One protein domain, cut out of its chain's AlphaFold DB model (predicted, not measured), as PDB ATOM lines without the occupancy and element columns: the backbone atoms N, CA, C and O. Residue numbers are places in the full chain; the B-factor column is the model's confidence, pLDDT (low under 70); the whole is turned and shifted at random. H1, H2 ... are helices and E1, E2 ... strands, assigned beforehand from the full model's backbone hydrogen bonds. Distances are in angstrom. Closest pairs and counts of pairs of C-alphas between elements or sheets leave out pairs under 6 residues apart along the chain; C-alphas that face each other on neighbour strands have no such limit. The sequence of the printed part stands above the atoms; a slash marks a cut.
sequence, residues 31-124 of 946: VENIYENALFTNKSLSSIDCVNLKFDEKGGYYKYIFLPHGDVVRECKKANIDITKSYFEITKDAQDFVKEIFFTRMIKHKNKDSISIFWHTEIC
ATOM      1  N   VAL A  31     -44.700  52.564  13.870       90.81
ATOM      2  CA  VAL A  31     -44.210  51.591  14.849       90.81
ATOM      3  C   VAL A  31     -44.881  51.853  16.191       90.81
ATOM      4  O   VAL A  31     -45.421  52.932  16.435       90.81
ATOM      5  N   GLU A  32     -44.914  50.832  17.033       90.19
ATOM      6  CA  GLU A  32     -45.463  50.947  18.377       90.19
ATOM      7  C   GLU A  32     -44.359  51.328  19.359       90.19
ATOM      8  O   GLU A  32     -43.245  50.820  19.246       90.19
ATOM      9  N   ASN A  33     -44.670  52.203  20.313       89.62
ATOM     10  CA  ASN A  33     -43.723  52.692  21.305       89.62
ATOM     11  C   ASN A  33     -44.424  52.937  22.658       89.62
ATOM     12  O   ASN A  33     -45.650  52.851  22.760       89.62
ATOM     13  N   ILE A  34     -43.653  53.221  23.709       90.00
ATOM     14  CA  ILE A  34     -44.168  53.552  25.043       90.00
ATOM     15  C   ILE A  34     -43.874  55.002  25.433       90.00
ATOM     16  O   ILE A  34     -42.848  55.553  25.045       90.00
ATOM     17  N   TYR A  35     -44.771  55.611  26.211       87.00
ATOM     18  CA  TYR A  35     -44.549  56.906  26.856       87.00
ATOM     19  C   TYR A  35     -43.564  56.738  28.017       87.00
ATOM     20  O   TYR A  35     -43.930  56.247  29.090       87.00
ATOM     21  N   GLU A  36     -42.306  57.122  27.798       88.75
ATOM     22  CA  GLU A  36     -41.217  56.957  28.769       88.75
ATOM     23  C   GLU A  36     -41.524  57.705  30.077       88.75
ATOM     24  O   GLU A  36     -41.416  57.118  31.154       88.75
ATOM     25  N   ASN A  37     -42.023  58.941  29.977       85.62
ATOM     26  CA  ASN A  37     -42.390  59.790  31.118       85.62
ATOM     27  C   ASN A  37     -43.620  59.296  31.893       85.62
ATOM     28  O   ASN A  37     -43.811  59.648  33.057       85.62
ATOM     29  N   ALA A  38     -44.462  58.470  31.268       85.19
ATOM     30  CA  ALA A  38     -45.595  57.854  31.946       85.19
ATOM     31  C   ALA A  38     -45.191  56.555  32.660       85.19
ATOM     32  O   ALA A  38     -45.674  56.288  33.765       85.19
ATOM     33  N   LEU A  39     -44.313  55.748  32.050       90.25
ATOM     34  CA  LEU A  39     -43.894  54.464  32.610       90.25
ATOM     35  C   LEU A  39     -42.835  54.620  33.705       90.25
ATOM     36  O   LEU A  39     -43.006  54.036  34.771       90.25
ATOM     37  N   PHE A  40     -41.747  55.344  33.448       91.44
ATOM     38  CA  PHE A  40     -40.606  55.432  34.360       91.44
ATOM     39  C   PHE A  40     -40.772  56.567  35.370       91.44
ATOM     40  O   PHE A  40     -41.365  57.603  35.077       91.44
ATOM     41  N   THR A  41     -40.244  56.374  36.578       89.50
ATOM     42  CA  THR A  41     -40.272  57.387  37.641       89.50
ATOM     43  C   THR A  41     -38.889  58.002  37.859       89.50
ATOM     44  O   THR A  41     -37.870  57.463  37.431       89.50
ATOM     45  N   ASN A  42     -38.833  59.112  38.601       88.31
ATOM     46  CA  ASN A  42     -37.572  59.731  39.036       88.31
ATOM     47  C   ASN A  42     -36.883  58.969  40.187       88.31
ATOM     48  O   ASN A  42     -35.954  59.483  40.804       88.31
ATOM     49  N   LYS A  43     -37.349  57.762  40.530       90.69
ATOM     50  CA  LYS A  43     -36.690  56.906  41.521       90.69
ATOM     51  C   LYS A  43     -35.571  56.105  40.857       90.69
ATOM     52  O   LYS A  43     -35.594  55.856  39.655       90.69
ATOM     53  N   SER A  44     -34.593  55.682  41.657       92.19
ATOM     54  CA  SER A  44     -33.481  54.860  41.180       92.19
ATOM     55  C   SER A  44     -33.973  53.564  40.528       92.19
ATOM     56  O   SER A  44     -34.961  52.980  40.978       92.19
ATOM     57  N   LEU A  45     -33.256  53.047  39.526       91.00
ATOM     58  CA  LEU A  45     -33.574  51.754  38.896       91.00
ATOM     59  C   LEU A  45     -33.520  50.577  39.887       91.00
ATOM     60  O   LEU A  45     -34.116  49.531  39.643       91.00
ATOM     61  N   SER A  46     -32.816  50.732  41.010       89.62
ATOM     62  CA  SER A  46     -32.813  49.778  42.122       89.62
ATOM     63  C   SER A  46     -34.108  49.781  42.943       89.62
ATOM     64  O   SER A  46     -34.405  48.782  43.601       89.62
ATOM     65  N   SER A  47     -34.895  50.857  42.900       89.19
ATOM     66  CA  SER A  47     -36.163  50.980  43.617       89.19
ATOM     67  C   SER A  47     -37.257  50.154  42.955       89.19
ATOM     68  O   SER A  47     -37.383  50.148  41.735       89.19
ATOM     69  N   ILE A  48     -38.088  49.500  43.766       84.94
ATOM     70  CA  ILE A  48     -39.235  48.719  43.286       84.94
ATOM     71  C   ILE A  48     -40.298  49.583  42.585       84.94
ATOM     72  O   ILE A  48     -41.096  49.080  41.803       84.94
ATOM     73  N   ASP A  49     -40.262  50.892  42.838       85.62
ATOM     74  CA  ASP A  49     -41.152  51.892  42.254       85.62
ATOM     75  C   ASP A  49     -40.481  52.648  41.087       85.62
ATOM     76  O   ASP A  49     -40.863  53.779  40.782       85.62
ATOM     77  N   CYS A  50     -39.437  52.086  40.460       88.44
ATOM     78  CA  CYS A  50     -38.765  52.710  39.308       88.44
ATOM     79  C   CYS A  50     -39.673  52.824  38.072       88.44
ATOM     80  O   CYS A  50     -39.393  53.606  37.162       88.44
ATOM     81  N   VAL A  51     -40.781  52.076  38.060       90.69
ATOM     82  CA  VAL A  51     -41.839  52.139  37.049       90.69
ATOM     83  C   VAL A  51     -43.224  52.220  37.692       90.69
ATOM     84  O   VAL A  51     -43.470  51.655  38.755       90.69
ATOM     85  N   ASN A  52     -44.170  52.853  37.002       88.31
ATOM     86  CA  ASN A  52     -45.571  53.005  37.402       88.31
ATOM     87  C   ASN A  52     -46.425  51.753  37.108       88.31
ATOM     88  O   ASN A  52     -47.588  51.848  36.711       88.31
ATOM     89  N   LEU A  53     -45.866  50.554  37.303       88.06
ATOM     90  CA  LEU A  53     -46.583  49.287  37.154       88.06
ATOM     91  C   LEU A  53     -46.948  48.715  38.524       88.06
ATOM     92  O   LEU A  53     -46.103  48.564  39.401       88.06
ATOM     93  N   LYS A  54     -48.218  48.332  38.698       84.75
ATOM     94  CA  LYS A  54     -48.660  47.626  39.910       84.75
ATOM     95  C   LYS A  54     -48.051  46.227  39.951       84.75
ATOM     96  O   LYS A  54     -47.913  45.587  38.909       84.75
ATOM     97  N   PHE A  55     -47.774  45.727  41.147       85.19
ATOM     98  CA  PHE A  55     -47.450  44.318  41.339       85.19
ATOM     99  C   PHE A  55     -48.703  43.440  41.229       85.19
ATOM    100  O   PHE A  55     -49.842  43.912  41.323       85.19
ATOM    101  N   ASP A  56     -48.494  42.152  40.977       84.00
ATOM    102  CA  ASP A  56     -49.522  41.133  41.136       84.00
ATOM    103  C   ASP A  56     -49.978  41.018  42.602       84.00
ATOM    104  O   ASP A  56     -49.363  41.568  43.513       84.00
ATOM    105  N   GLU A  57     -51.076  40.299  42.853       81.44
ATOM    106  CA  GLU A  57     -51.651  40.157  44.205       81.44
ATOM    107  C   GLU A  57     -50.668  39.550  45.221       81.44
ATOM    108  O   GLU A  57     -50.824  39.739  46.424       81.44
ATOM    109  N   LYS A  58     -49.646  38.835  44.735       78.50
ATOM    110  CA  LYS A  58     -48.591  38.215  45.543       78.50
ATOM    111  C   LYS A  58     -47.356  39.107  45.729       78.50
ATOM    112  O   LYS A  58     -46.454  38.712  46.461       78.50
ATOM    113  N   GLY A  59     -47.300  40.278  45.089       74.88
ATOM    114  CA  GLY A  59     -46.213  41.250  45.233       74.88
ATOM    115  C   GLY A  59     -44.890  40.864  44.559       74.88
ATOM    116  O   GLY A  59     -43.880  41.516  44.807       74.88
ATOM    117  N   GLY A  60     -44.853  39.803  43.747       80.06
ATOM    118  CA  GLY A  60     -43.610  39.223  43.218       80.06
ATOM    119  C   GLY A  60     -43.256  39.665  41.798       80.06
ATOM    120  O   GLY A  60     -42.082  39.679  41.426       80.06
ATOM    121  N   TYR A  61     -44.259  40.039  41.003       86.31
ATOM    122  CA  TYR A  61     -44.090  40.390  39.594       86.31
ATOM    123  C   TYR A  61     -44.852  41.660  39.257       86.31
ATOM    124  O   TYR A  61     -45.952  41.877  39.763       86.31
ATOM    125  N   TYR A  62     -44.332  42.442  38.315       85.62
ATOM    126  CA  TYR A  62     -45.140  43.469  37.669       85.62
ATOM    127  C   TYR A  62     -46.350  42.818  36.980       85.62
ATOM    128  O   TYR A  62     -46.223  41.842  36.227       85.62
ATOM    129  N   LYS A  63     -47.541  43.355  37.263       83.06
ATOM    130  CA  LYS A  63     -48.831  42.811  36.834       83.06
ATOM    131  C   LYS A  63     -48.873  42.667  35.309       83.06
ATOM    132  O   LYS A  63     -48.458  43.557  34.575       83.06
ATOM    133  N   TYR A  64     -49.394  41.531  34.842       84.88
ATOM    134  CA  TYR A  64     -49.494  41.095  33.437       84.88
ATOM    135  C   TYR A  64     -48.187  40.737  32.720       84.88
ATOM    136  O   TYR A  64     -48.231  39.862  31.863       84.88
ATOM    137  N   ILE A  65     -47.043  41.341  33.048       86.56
ATOM    138  CA  ILE A  65     -45.804  41.140  32.270       86.56
ATOM    139  C   ILE A  65     -44.875  40.042  32.805       86.56
ATOM    140  O   ILE A  65     -43.886  39.723  32.146       86.56
ATOM    141  N   PHE A  66     -45.188  39.454  33.968       85.31
ATOM    142  CA  PHE A  66     -44.416  38.364  34.590       85.31
ATOM    143  C   PHE A  66     -42.911  38.679  34.706       85.31
ATOM    144  O   PHE A  66     -42.057  37.829  34.462       85.31
ATOM    145  N   LEU A  67     -42.583  39.923  35.066       86.75
ATOM    146  CA  LEU A  67     -41.215  40.404  35.256       86.75
ATOM    147  C   LEU A  67     -41.001  40.745  36.737       86.75
ATOM    148  O   LEU A  67     -41.676  41.652  37.229       86.75
ATOM    149  N   PRO A  68     -40.116  40.042  37.465       88.62
ATOM    150  CA  PRO A  68     -39.770  40.422  38.827       88.62
ATOM    151  C   PRO A  68     -38.769  41.584  38.809       88.62
ATOM    152  O   PRO A  68     -37.870  41.634  37.967       88.62
ATOM    153  N   HIS A  69     -38.879  42.501  39.771       86.94
ATOM    154  CA  HIS A  69     -37.989  43.669  39.856       86.94
ATOM    155  C   HIS A  69     -36.502  43.287  39.960       86.94
ATOM    156  O   HIS A  69     -35.642  43.887  39.321       86.94
ATOM    157  N   GLY A  70     -36.195  42.210  40.692       87.56
ATOM    158  CA  GLY A  70     -34.825  41.703  40.819       87.56
ATOM    159  C   GLY A  70     -34.174  41.318  39.485       87.56
ATOM    160  O   GLY A  70     -32.962  41.481  39.331       87.56
ATOM    161  N   ASP A  71     -34.957  40.871  38.497       90.06
ATOM    162  CA  ASP A  71     -34.437  40.551  37.166       90.06
ATOM    163  C   ASP A  71     -34.081  41.818  36.383       90.06
ATOM    164  O   ASP A  71     -33.053  41.831  35.710       90.06
ATOM    165  N   VAL A  72     -34.860  42.897  36.519       89.81
ATOM    166  CA  VAL A  72     -34.538  44.204  35.913       89.81
ATOM    167  C   VAL A  72     -33.188  44.694  36.426       89.81
ATOM    168  O   VAL A  72     -32.294  44.996  35.636       89.81
ATOM    169  N   VAL A  73     -33.003  44.681  37.749       91.94
ATOM    170  CA  VAL A  73     -31.743  45.072  38.392       91.94
ATOM    171  C   VAL A  73     -30.580  44.197  37.915       91.94
ATOM    172  O   VAL A  73     -29.489  44.704  37.653       91.94
ATOM    173  N   ARG A  74     -30.797  42.881  37.778       93.56
ATOM    174  CA  ARG A  74     -29.774  41.942  37.299       93.56
ATOM    175  C   ARG A  74     -29.360  42.226  35.856       93.56
ATOM    176  O   ARG A  74     -28.162  42.251  35.582       93.56
ATOM    177  N   GLU A  75     -30.313  42.429  34.949       93.75
ATOM    178  CA  GLU A  75     -30.017  42.717  33.540       93.75
ATOM    179  C   GLU A  75     -29.328  44.082  33.373       93.75
ATOM    180  O   GLU A  75     -28.347  44.176  32.641       93.75
ATOM    181  N   CYS A  76     -29.731  45.104  34.138       93.56
ATOM    182  CA  CYS A  76     -29.051  46.407  34.142       93.56
ATOM    183  C   CYS A  76     -27.590  46.295  34.607       93.56
ATOM    184  O   CYS A  76     -26.691  46.838  33.967       93.56
ATOM    185  N   LYS A  77     -27.326  45.539  35.686       92.88
ATOM    186  CA  LYS A  77     -25.956  45.296  36.170       92.88
ATOM    187  C   LYS A  77     -25.092  44.572  35.136       92.88
ATOM    188  O   LYS A  77     -23.932  44.934  34.974       92.88
ATOM    189  N   LYS A  78     -25.639  43.574  34.428       94.19
ATOM    190  CA  LYS A  78     -24.919  42.864  33.350       94.19
ATOM    191  C   LYS A  78     -24.532  43.791  32.198       94.19
ATOM    192  O   LYS A  78     -23.488  43.588  31.592       94.19
ATOM    193  N   ALA A  79     -25.362  44.791  31.911       92.81
ATOM    194  CA  ALA A  79     -25.114  45.797  30.885       92.81
ATOM    195  C   ALA A  79     -24.251  46.983  31.373       92.81
ATOM    196  O   ALA A  79     -24.112  47.961  30.646       92.81
ATOM    197  N   ASN A  80     -23.666  46.916  32.580       93.69
ATOM    198  CA  ASN A  80     -22.896  48.001  33.209       93.69
ATOM    199  C   ASN A  80     -23.676  49.324  33.372       93.69
ATOM    200  O   ASN A  80     -23.095  50.407  33.306       93.69
ATOM    201  N   ILE A  81     -24.989  49.248  33.611       94.75
ATOM    202  CA  ILE A  81     -25.843  50.417  33.858       94.75
ATOM    203  C   ILE A  81     -25.863  50.731  35.361       94.75
ATOM    204  O   ILE A  81     -26.084  49.843  36.190       94.75
ATOM    205  N   ASP A  82     -25.655  52.001  35.721       92.31
ATOM    206  CA  ASP A  82     -25.704  52.473  37.109       92.31
ATOM    207  C   ASP A  82     -27.146  52.490  37.639       92.31
ATOM    208  O   ASP A  82     -27.934  53.389  37.354       92.31
ATOM    209  N   ILE A  83     -27.485  51.483  38.444       92.31
ATOM    210  CA  ILE A  83     -28.830  51.300  39.001       92.31
ATOM    211  C   ILE A  83     -29.177  52.261  40.147       92.31
ATOM    212  O   ILE A  83     -30.309  52.240  40.636       92.31
ATOM    213  N   THR A  84     -28.210  53.037  40.649       92.12
ATOM    214  CA  THR A  84     -28.459  54.030  41.708       92.12
ATOM    215  C   THR A  84     -29.108  55.294  41.159       92.12
ATOM    216  O   THR A  84     -29.787  56.000  41.900       92.12
ATOM    217  N   LYS A  85     -28.966  55.517  39.852       93.19
ATOM    218  CA  LYS A  85     -29.606  56.589  39.100       93.19
ATOM    219  C   LYS A  85     -31.006  56.197  38.647       93.19
ATOM    220  O   LYS A  85     -31.336  55.010  38.537       93.19
ATOM    221  N   SER A  86     -31.838  57.199  38.402       93.44
ATOM    222  CA  SER A  86     -33.140  57.035  37.757       93.44
ATOM    223  C   SER A  86     -33.001  56.830  36.246       93.44
ATOM    224  O   SER A  86     -31.949  57.086  35.659       93.44
ATOM    225  N   TYR A  87     -34.083  56.391  35.597       93.25
ATOM    226  CA  TYR A  87     -34.124  56.214  34.141       93.25
ATOM    227  C   TYR A  87     -33.728  57.489  33.374       93.25
ATOM    228  O   TYR A  87     -33.044  57.420  32.358       93.25
ATOM    229  N   PHE A  88     -34.095  58.670  33.871       92.38
ATOM    230  CA  PHE A  88     -33.835  59.936  33.180       92.38
ATOM    231  C   PHE A  88     -32.408  60.477  33.384       92.38
ATOM    232  O   PHE A  88     -32.005  61.409  32.695       92.38
ATOM    233  N   GLU A  89     -31.623  59.882  34.288       93.44
ATOM    234  CA  GLU A  89     -30.253  60.309  34.622       93.44
ATOM    235  C   GLU A  89     -29.157  59.446  33.966       93.44
ATOM    236  O   GLU A  89     -27.966  59.758  34.081       93.44
ATOM    237  N   ILE A  90     -29.529  58.342  33.308       93.75
ATOM    238  CA  ILE A  90     -28.602  57.469  32.567       93.75
ATOM    239  C   ILE A  90     -28.481  57.904  31.094       93.75
ATOM    240  O   ILE A  90     -29.241  58.736  30.604       93.75
ATOM    241  N   THR A  91     -27.500  57.354  30.373       94.31
ATOM    242  CA  THR A  91     -27.269  57.666  28.950       94.31
ATOM    243  C   THR A  91     -28.399  57.151  28.055       94.31
ATOM    244  O   THR A  91     -29.100  56.210  28.424       94.31
ATOM    245  N   LYS A  92     -28.555  57.712  26.846       92.06
ATOM    246  CA  LYS A  92     -29.634  57.303  25.929       92.06
ATOM    247  C   LYS A  92     -29.550  55.823  25.526       92.06
ATOM    248  O   LYS A  92     -30.557  55.133  25.582       92.06
ATOM    249  N   ASP A  93     -28.349  55.302  25.274       91.69
ATOM    250  CA  ASP A  93     -28.157  53.869  24.993       91.69
ATOM    251  C   ASP A  93     -28.595  52.977  26.173       91.69
ATOM    252  O   ASP A  93     -29.188  51.914  25.985       91.69
ATOM    253  N   ALA A  94     -28.335  53.419  27.409       92.75
ATOM    254  CA  ALA A  94     -28.779  52.715  28.608       92.75
ATOM    255  C   ALA A  94     -30.302  52.820  28.797       92.75
ATOM    256  O   ALA A  94     -30.938  51.838  29.177       92.75
ATOM    257  N   GLN A  95     -30.898  53.978  28.493       93.62
ATOM    258  CA  GLN A  95     -32.350  54.169  28.471       93.62
ATOM    259  C   GLN A  95     -33.026  53.231  27.473       93.62
ATOM    260  O   GLN A  95     -34.012  52.584  27.828       93.62
ATOM    261  N   ASP A  96     -32.490  53.112  26.260       92.31
ATOM    262  CA  ASP A  96     -33.041  52.245  25.220       92.31
ATOM    263  C   ASP A  96     -32.945  50.766  25.630       92.31
ATOM    264  O   ASP A  96     -33.915  50.020  25.492       92.31
ATOM    265  N   PHE A  97     -31.831  50.351  26.248       94.19
ATOM    266  CA  PHE A  97     -31.697  49.000  26.802       94.19
ATOM    267  C   PHE A  97     -32.720  48.713  27.910       94.19
ATOM    268  O   PHE A  97     -33.404  47.688  27.874       94.19
ATOM    269  N   VAL A  98     -32.854  49.611  28.895       93.44
ATOM    270  CA  VAL A  98     -33.814  49.448  30.001       93.44
ATOM    271  C   VAL A  98     -35.245  49.421  29.470       93.44
ATOM    272  O   VAL A  98     -36.031  48.557  29.860       93.44
ATOM    273  N   LYS A  99     -35.575  50.322  28.543       93.56
ATOM    274  CA  LYS A  99     -36.866  50.380  27.853       93.56
ATOM    275  C   LYS A  99     -37.200  49.052  27.184       93.56
ATOM    276  O   LYS A  99     -38.305  48.544  27.375       93.56
ATOM    277  N   GLU A 100     -36.244  48.444  26.489       92.94
ATOM    278  CA  GLU A 100     -36.462  47.204  25.744       92.94
ATOM    279  C   GLU A 100     -36.814  46.002  26.643       92.94
ATOM    280  O   GLU A 100     -37.632  45.150  26.265       92.94
ATOM    281  N   ILE A 101     -36.288  45.962  27.878       92.19
ATOM    282  CA  ILE A 101     -36.630  44.938  28.889       92.19
ATOM    283  C   ILE A 101     -38.141  44.929  29.172       92.19
ATOM    284  O   ILE A 101     -38.746  43.850  29.283       92.19
ATOM    285  N   PHE A 102     -38.738  46.118  29.304       92.56
ATOM    286  CA  PHE A 102     -40.167  46.295  29.559       92.56
ATOM    287  C   PHE A 102     -40.984  46.161  28.272       92.56
ATOM    288  O   PHE A 102     -41.952  45.397  28.247       92.56
ATOM    289  N   PHE A 103     -40.564  46.825  27.190       91.38
ATOM    290  CA  PHE A 103     -41.261  46.868  25.902       91.38
ATOM    291  C   PHE A 103     -41.582  45.466  25.361       91.38
ATOM    292  O   PHE A 103     -42.747  45.145  25.098       91.38
ATOM    293  N   THR A 104     -40.580  44.580  25.324       89.56
ATOM    294  CA  THR A 104     -40.702  43.201  24.810       89.56
ATOM    295  C   THR A 104     -41.769  42.375  25.543       89.56
ATOM    296  O   THR A 104     -42.368  41.453  24.979       89.56
ATOM    297  N   ARG A 105     -42.030  42.686  26.819       89.88
ATOM    298  CA  ARG A 105     -43.032  41.990  27.643       89.88
ATOM    299  C   ARG A 105     -44.385  42.696  27.626       89.88
ATOM    300  O   ARG A 105     -45.416  42.025  27.572       89.88
ATOM    301  N   MET A 106     -44.391  44.028  27.624       90.31
ATOM    302  CA  MET A 106     -45.607  44.844  27.600       90.31
ATOM    303  C   MET A 106     -46.375  44.720  26.284       90.31
ATOM    304  O   MET A 106     -47.604  44.685  26.320       90.31
ATOM    305  N   ILE A 107     -45.692  44.556  25.144       88.94
ATOM    306  CA  ILE A 107     -46.338  44.490  23.820       88.94
ATOM    307  C   ILE A 107     -47.425  43.409  23.726       88.94
ATOM    308  O   ILE A 107     -48.471  43.616  23.108       88.94
ATOM    309  N   LYS A 108     -47.238  42.270  24.411       88.50
ATOM    310  CA  LYS A 108     -48.214  41.163  24.454       88.50
ATOM    311  C   LYS A 108     -49.501  41.525  25.201       88.50
ATOM    312  O   LYS A 108     -50.528  40.877  25.008       88.50
ATOM    313  N   HIS A 109     -49.450  42.550  26.047       89.38
ATOM    314  CA  HIS A 109     -50.532  42.971  26.933       89.38
ATOM    315  C   HIS A 109     -50.956  44.430  26.713       89.38
ATOM    316  O   HIS A 109     -51.704  44.965  27.528       89.38
ATOM    317  N   LYS A 110     -50.555  45.051  25.594       84.25
ATOM    318  CA  LYS A 110     -50.835  46.460  25.259       84.25
ATOM    319  C   LYS A 110     -52.315  46.864  25.315       84.25
ATOM    320  O   LYS A 110     -52.626  48.003  25.618       84.25
ATOM    321  N   ASN A 111     -53.229  45.917  25.091       84.50
ATOM    322  CA  ASN A 111     -54.678  46.157  25.111       84.50
ATOM    323  C   ASN A 111     -55.312  46.040  26.513       84.50
ATOM    324  O   ASN A 111     -56.532  46.067  26.630       84.50
ATOM    325  N   LYS A 112     -54.531  45.800  27.573       85.44
ATOM    326  CA  LYS A 112     -55.040  45.789  28.953       85.44
ATOM    327  C   LYS A 112     -55.074  47.215  29.490       85.44
ATOM    328  O   LYS A 112     -54.064  47.898  29.383       85.44
ATOM    329  N   ASP A 113     -56.165  47.610  30.145       77.69
ATOM    330  CA  ASP A 113     -56.390  48.983  30.634       77.69
ATOM    331  C   ASP A 113     -55.172  49.570  31.367       77.69
ATOM    332  O   ASP A 113     -54.684  50.634  31.004       77.69
ATOM    333  N   SER A 114     -54.578  48.821  32.305       81.56
ATOM    334  CA  SER A 114     -53.428  49.291  33.093       81.56
ATOM    335  C   SER A 114     -52.096  49.375  32.334       81.56
ATOM    336  O   SER A 114     -51.112  49.808  32.919       81.56
ATOM    337  N   ILE A 115     -52.016  48.856  31.108       86.44
ATOM    338  CA  ILE A 115     -50.823  48.922  30.244       86.44
ATOM    339  C   ILE A 115     -51.060  49.893  29.091       86.44
ATOM    340  O   ILE A 115     -50.137  50.595  28.688       86.44
ATOM    341  N   SER A 116     -52.294  49.955  28.587       83.88
ATOM    342  CA  SER A 116     -52.679  50.785  27.446       83.88
ATOM    343  C   SER A 116     -52.355  52.268  27.642       83.88
ATOM    344  O   SER A 116     -51.942  52.919  26.689       83.88
ATOM    345  N   ILE A 117     -52.418  52.765  28.884       83.50
ATOM    346  CA  ILE A 117     -52.063  54.146  29.253       83.50
ATOM    347  C   ILE A 117     -50.591  54.507  28.980       83.50
ATOM    348  O   ILE A 117     -50.257  55.681  28.878       83.50
ATOM    349  N   PHE A 118     -49.705  53.514  28.848       87.31
ATOM    350  CA  PHE A 118     -48.280  53.723  28.580       87.31
ATOM    351  C   PHE A 118     -47.917  53.554  27.105       87.31
ATOM    352  O   PHE A 118     -46.743  53.665  26.772       87.31
ATOM    353  N   TRP A 119     -48.865  53.238  26.222       87.44
ATOM    354  CA  TRP A 119     -48.590  52.789  24.857       87.44
ATOM    355  C   TRP A 119     -49.054  53.809  23.812       87.44
ATOM    356  O   TRP A 119     -50.131  54.386  23.942       87.44
ATOM    357  N   HIS A 120     -48.285  53.996  22.739       83.62
ATOM    358  CA  HIS A 120     -48.677  54.833  21.604       83.62
ATOM    359  C   HIS A 120     -48.086  54.331  20.282       83.62
ATOM    360  O   HIS A 120     -47.297  53.387  20.232       83.62
ATOM    361  N   THR A 121     -48.500  54.955  19.183       85.81
ATOM    362  CA  THR A 121     -47.933  54.717  17.852       85.81
ATOM    363  C   THR A 121     -47.202  55.957  17.372       85.81
ATOM    364  O   THR A 121     -47.757  57.054  17.443       85.81
ATOM    365  N   GLU A 122     -46.013  55.778  16.810       85.62
ATOM    366  CA  GLU A 122     -45.205  56.848  16.226       85.62
ATOM    367  C   GLU A 122     -44.891  56.563  14.752       85.62
ATOM    368  O   GLU A 122     -45.021  55.435  14.260       85.62
ATOM    369  N   ILE A 123     -44.503  57.604  14.013       86.25
ATOM    370  CA  ILE A 123     -44.079  57.463  12.617       86.25
ATOM    371  C   ILE A 123     -42.794  56.633  12.585       86.25
ATOM    372  O   ILE A 123     -41.861  56.895  13.335       86.25
ATOM    373  N   CYS A 124     -42.731  55.641  11.695       90.56
ATOM    374  CA  CYS A 124     -41.557  54.784  11.575       90.56
ATOM    375  C   CYS A 124     -40.304  55.627  11.261       90.56
ATOM    376  O   CYS A 124     -40.279  56.247  10.193       90.56
TER     377      CYS A 124
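This is residues 31 to 124 of the 946 residues of the protein "ATP-binding cassette domain-containing protein" of Helicobacter sanguini (UniProt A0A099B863). The kinked helix H3 lies nearest the middle of a body rich in loops, with an antiparallel ribbon, E1 and E2, at one end and the loop at Lys 58 at the other. The 94 printed residues run E1 H1 H2 H3 H4 E2, mostly helix, with under half in named elements. The whole is compact, radius of gyration of the C-alphas 12.7 A, spanning 37 by 32 by 21 A.

E1, residues 31 to 34, pairs with E2, residues 119 to 123; N 33 and O 120 are 2.9 A apart. H1, residues 36 to 39, and H4, residues 113 to 116, are each close to but not clearly touching H3, residues 92 to 109, the closest C-alphas being Glu 36 and Lys 99, 7.9 A, and Ile 115 and His 109, 6.8 A. H2, residues 69 to 78, makes a hairpin with H3; they only just touch, with 3 pairs of C-alphas within 8 A, H3 by residues 98 to 101 alone, the closest being Cys 76 and Val 98, 7.0 A. They run opposite ways at 38 degrees, only just steep. Every O i to N i+4 pair is within hydrogen-bond range in H2, 10 of 14 in H3.

C-alpha 31 opens E1 at (-44.210, 51.591, 14.849). H3, 25.4 A long, kinks 37 degrees near residue 102. E2 ends at (-44.079, 57.463, 12.617).

Links H1 to H2 and H2 to H3 are long. The printed part has no cut; no printed residue is under 70.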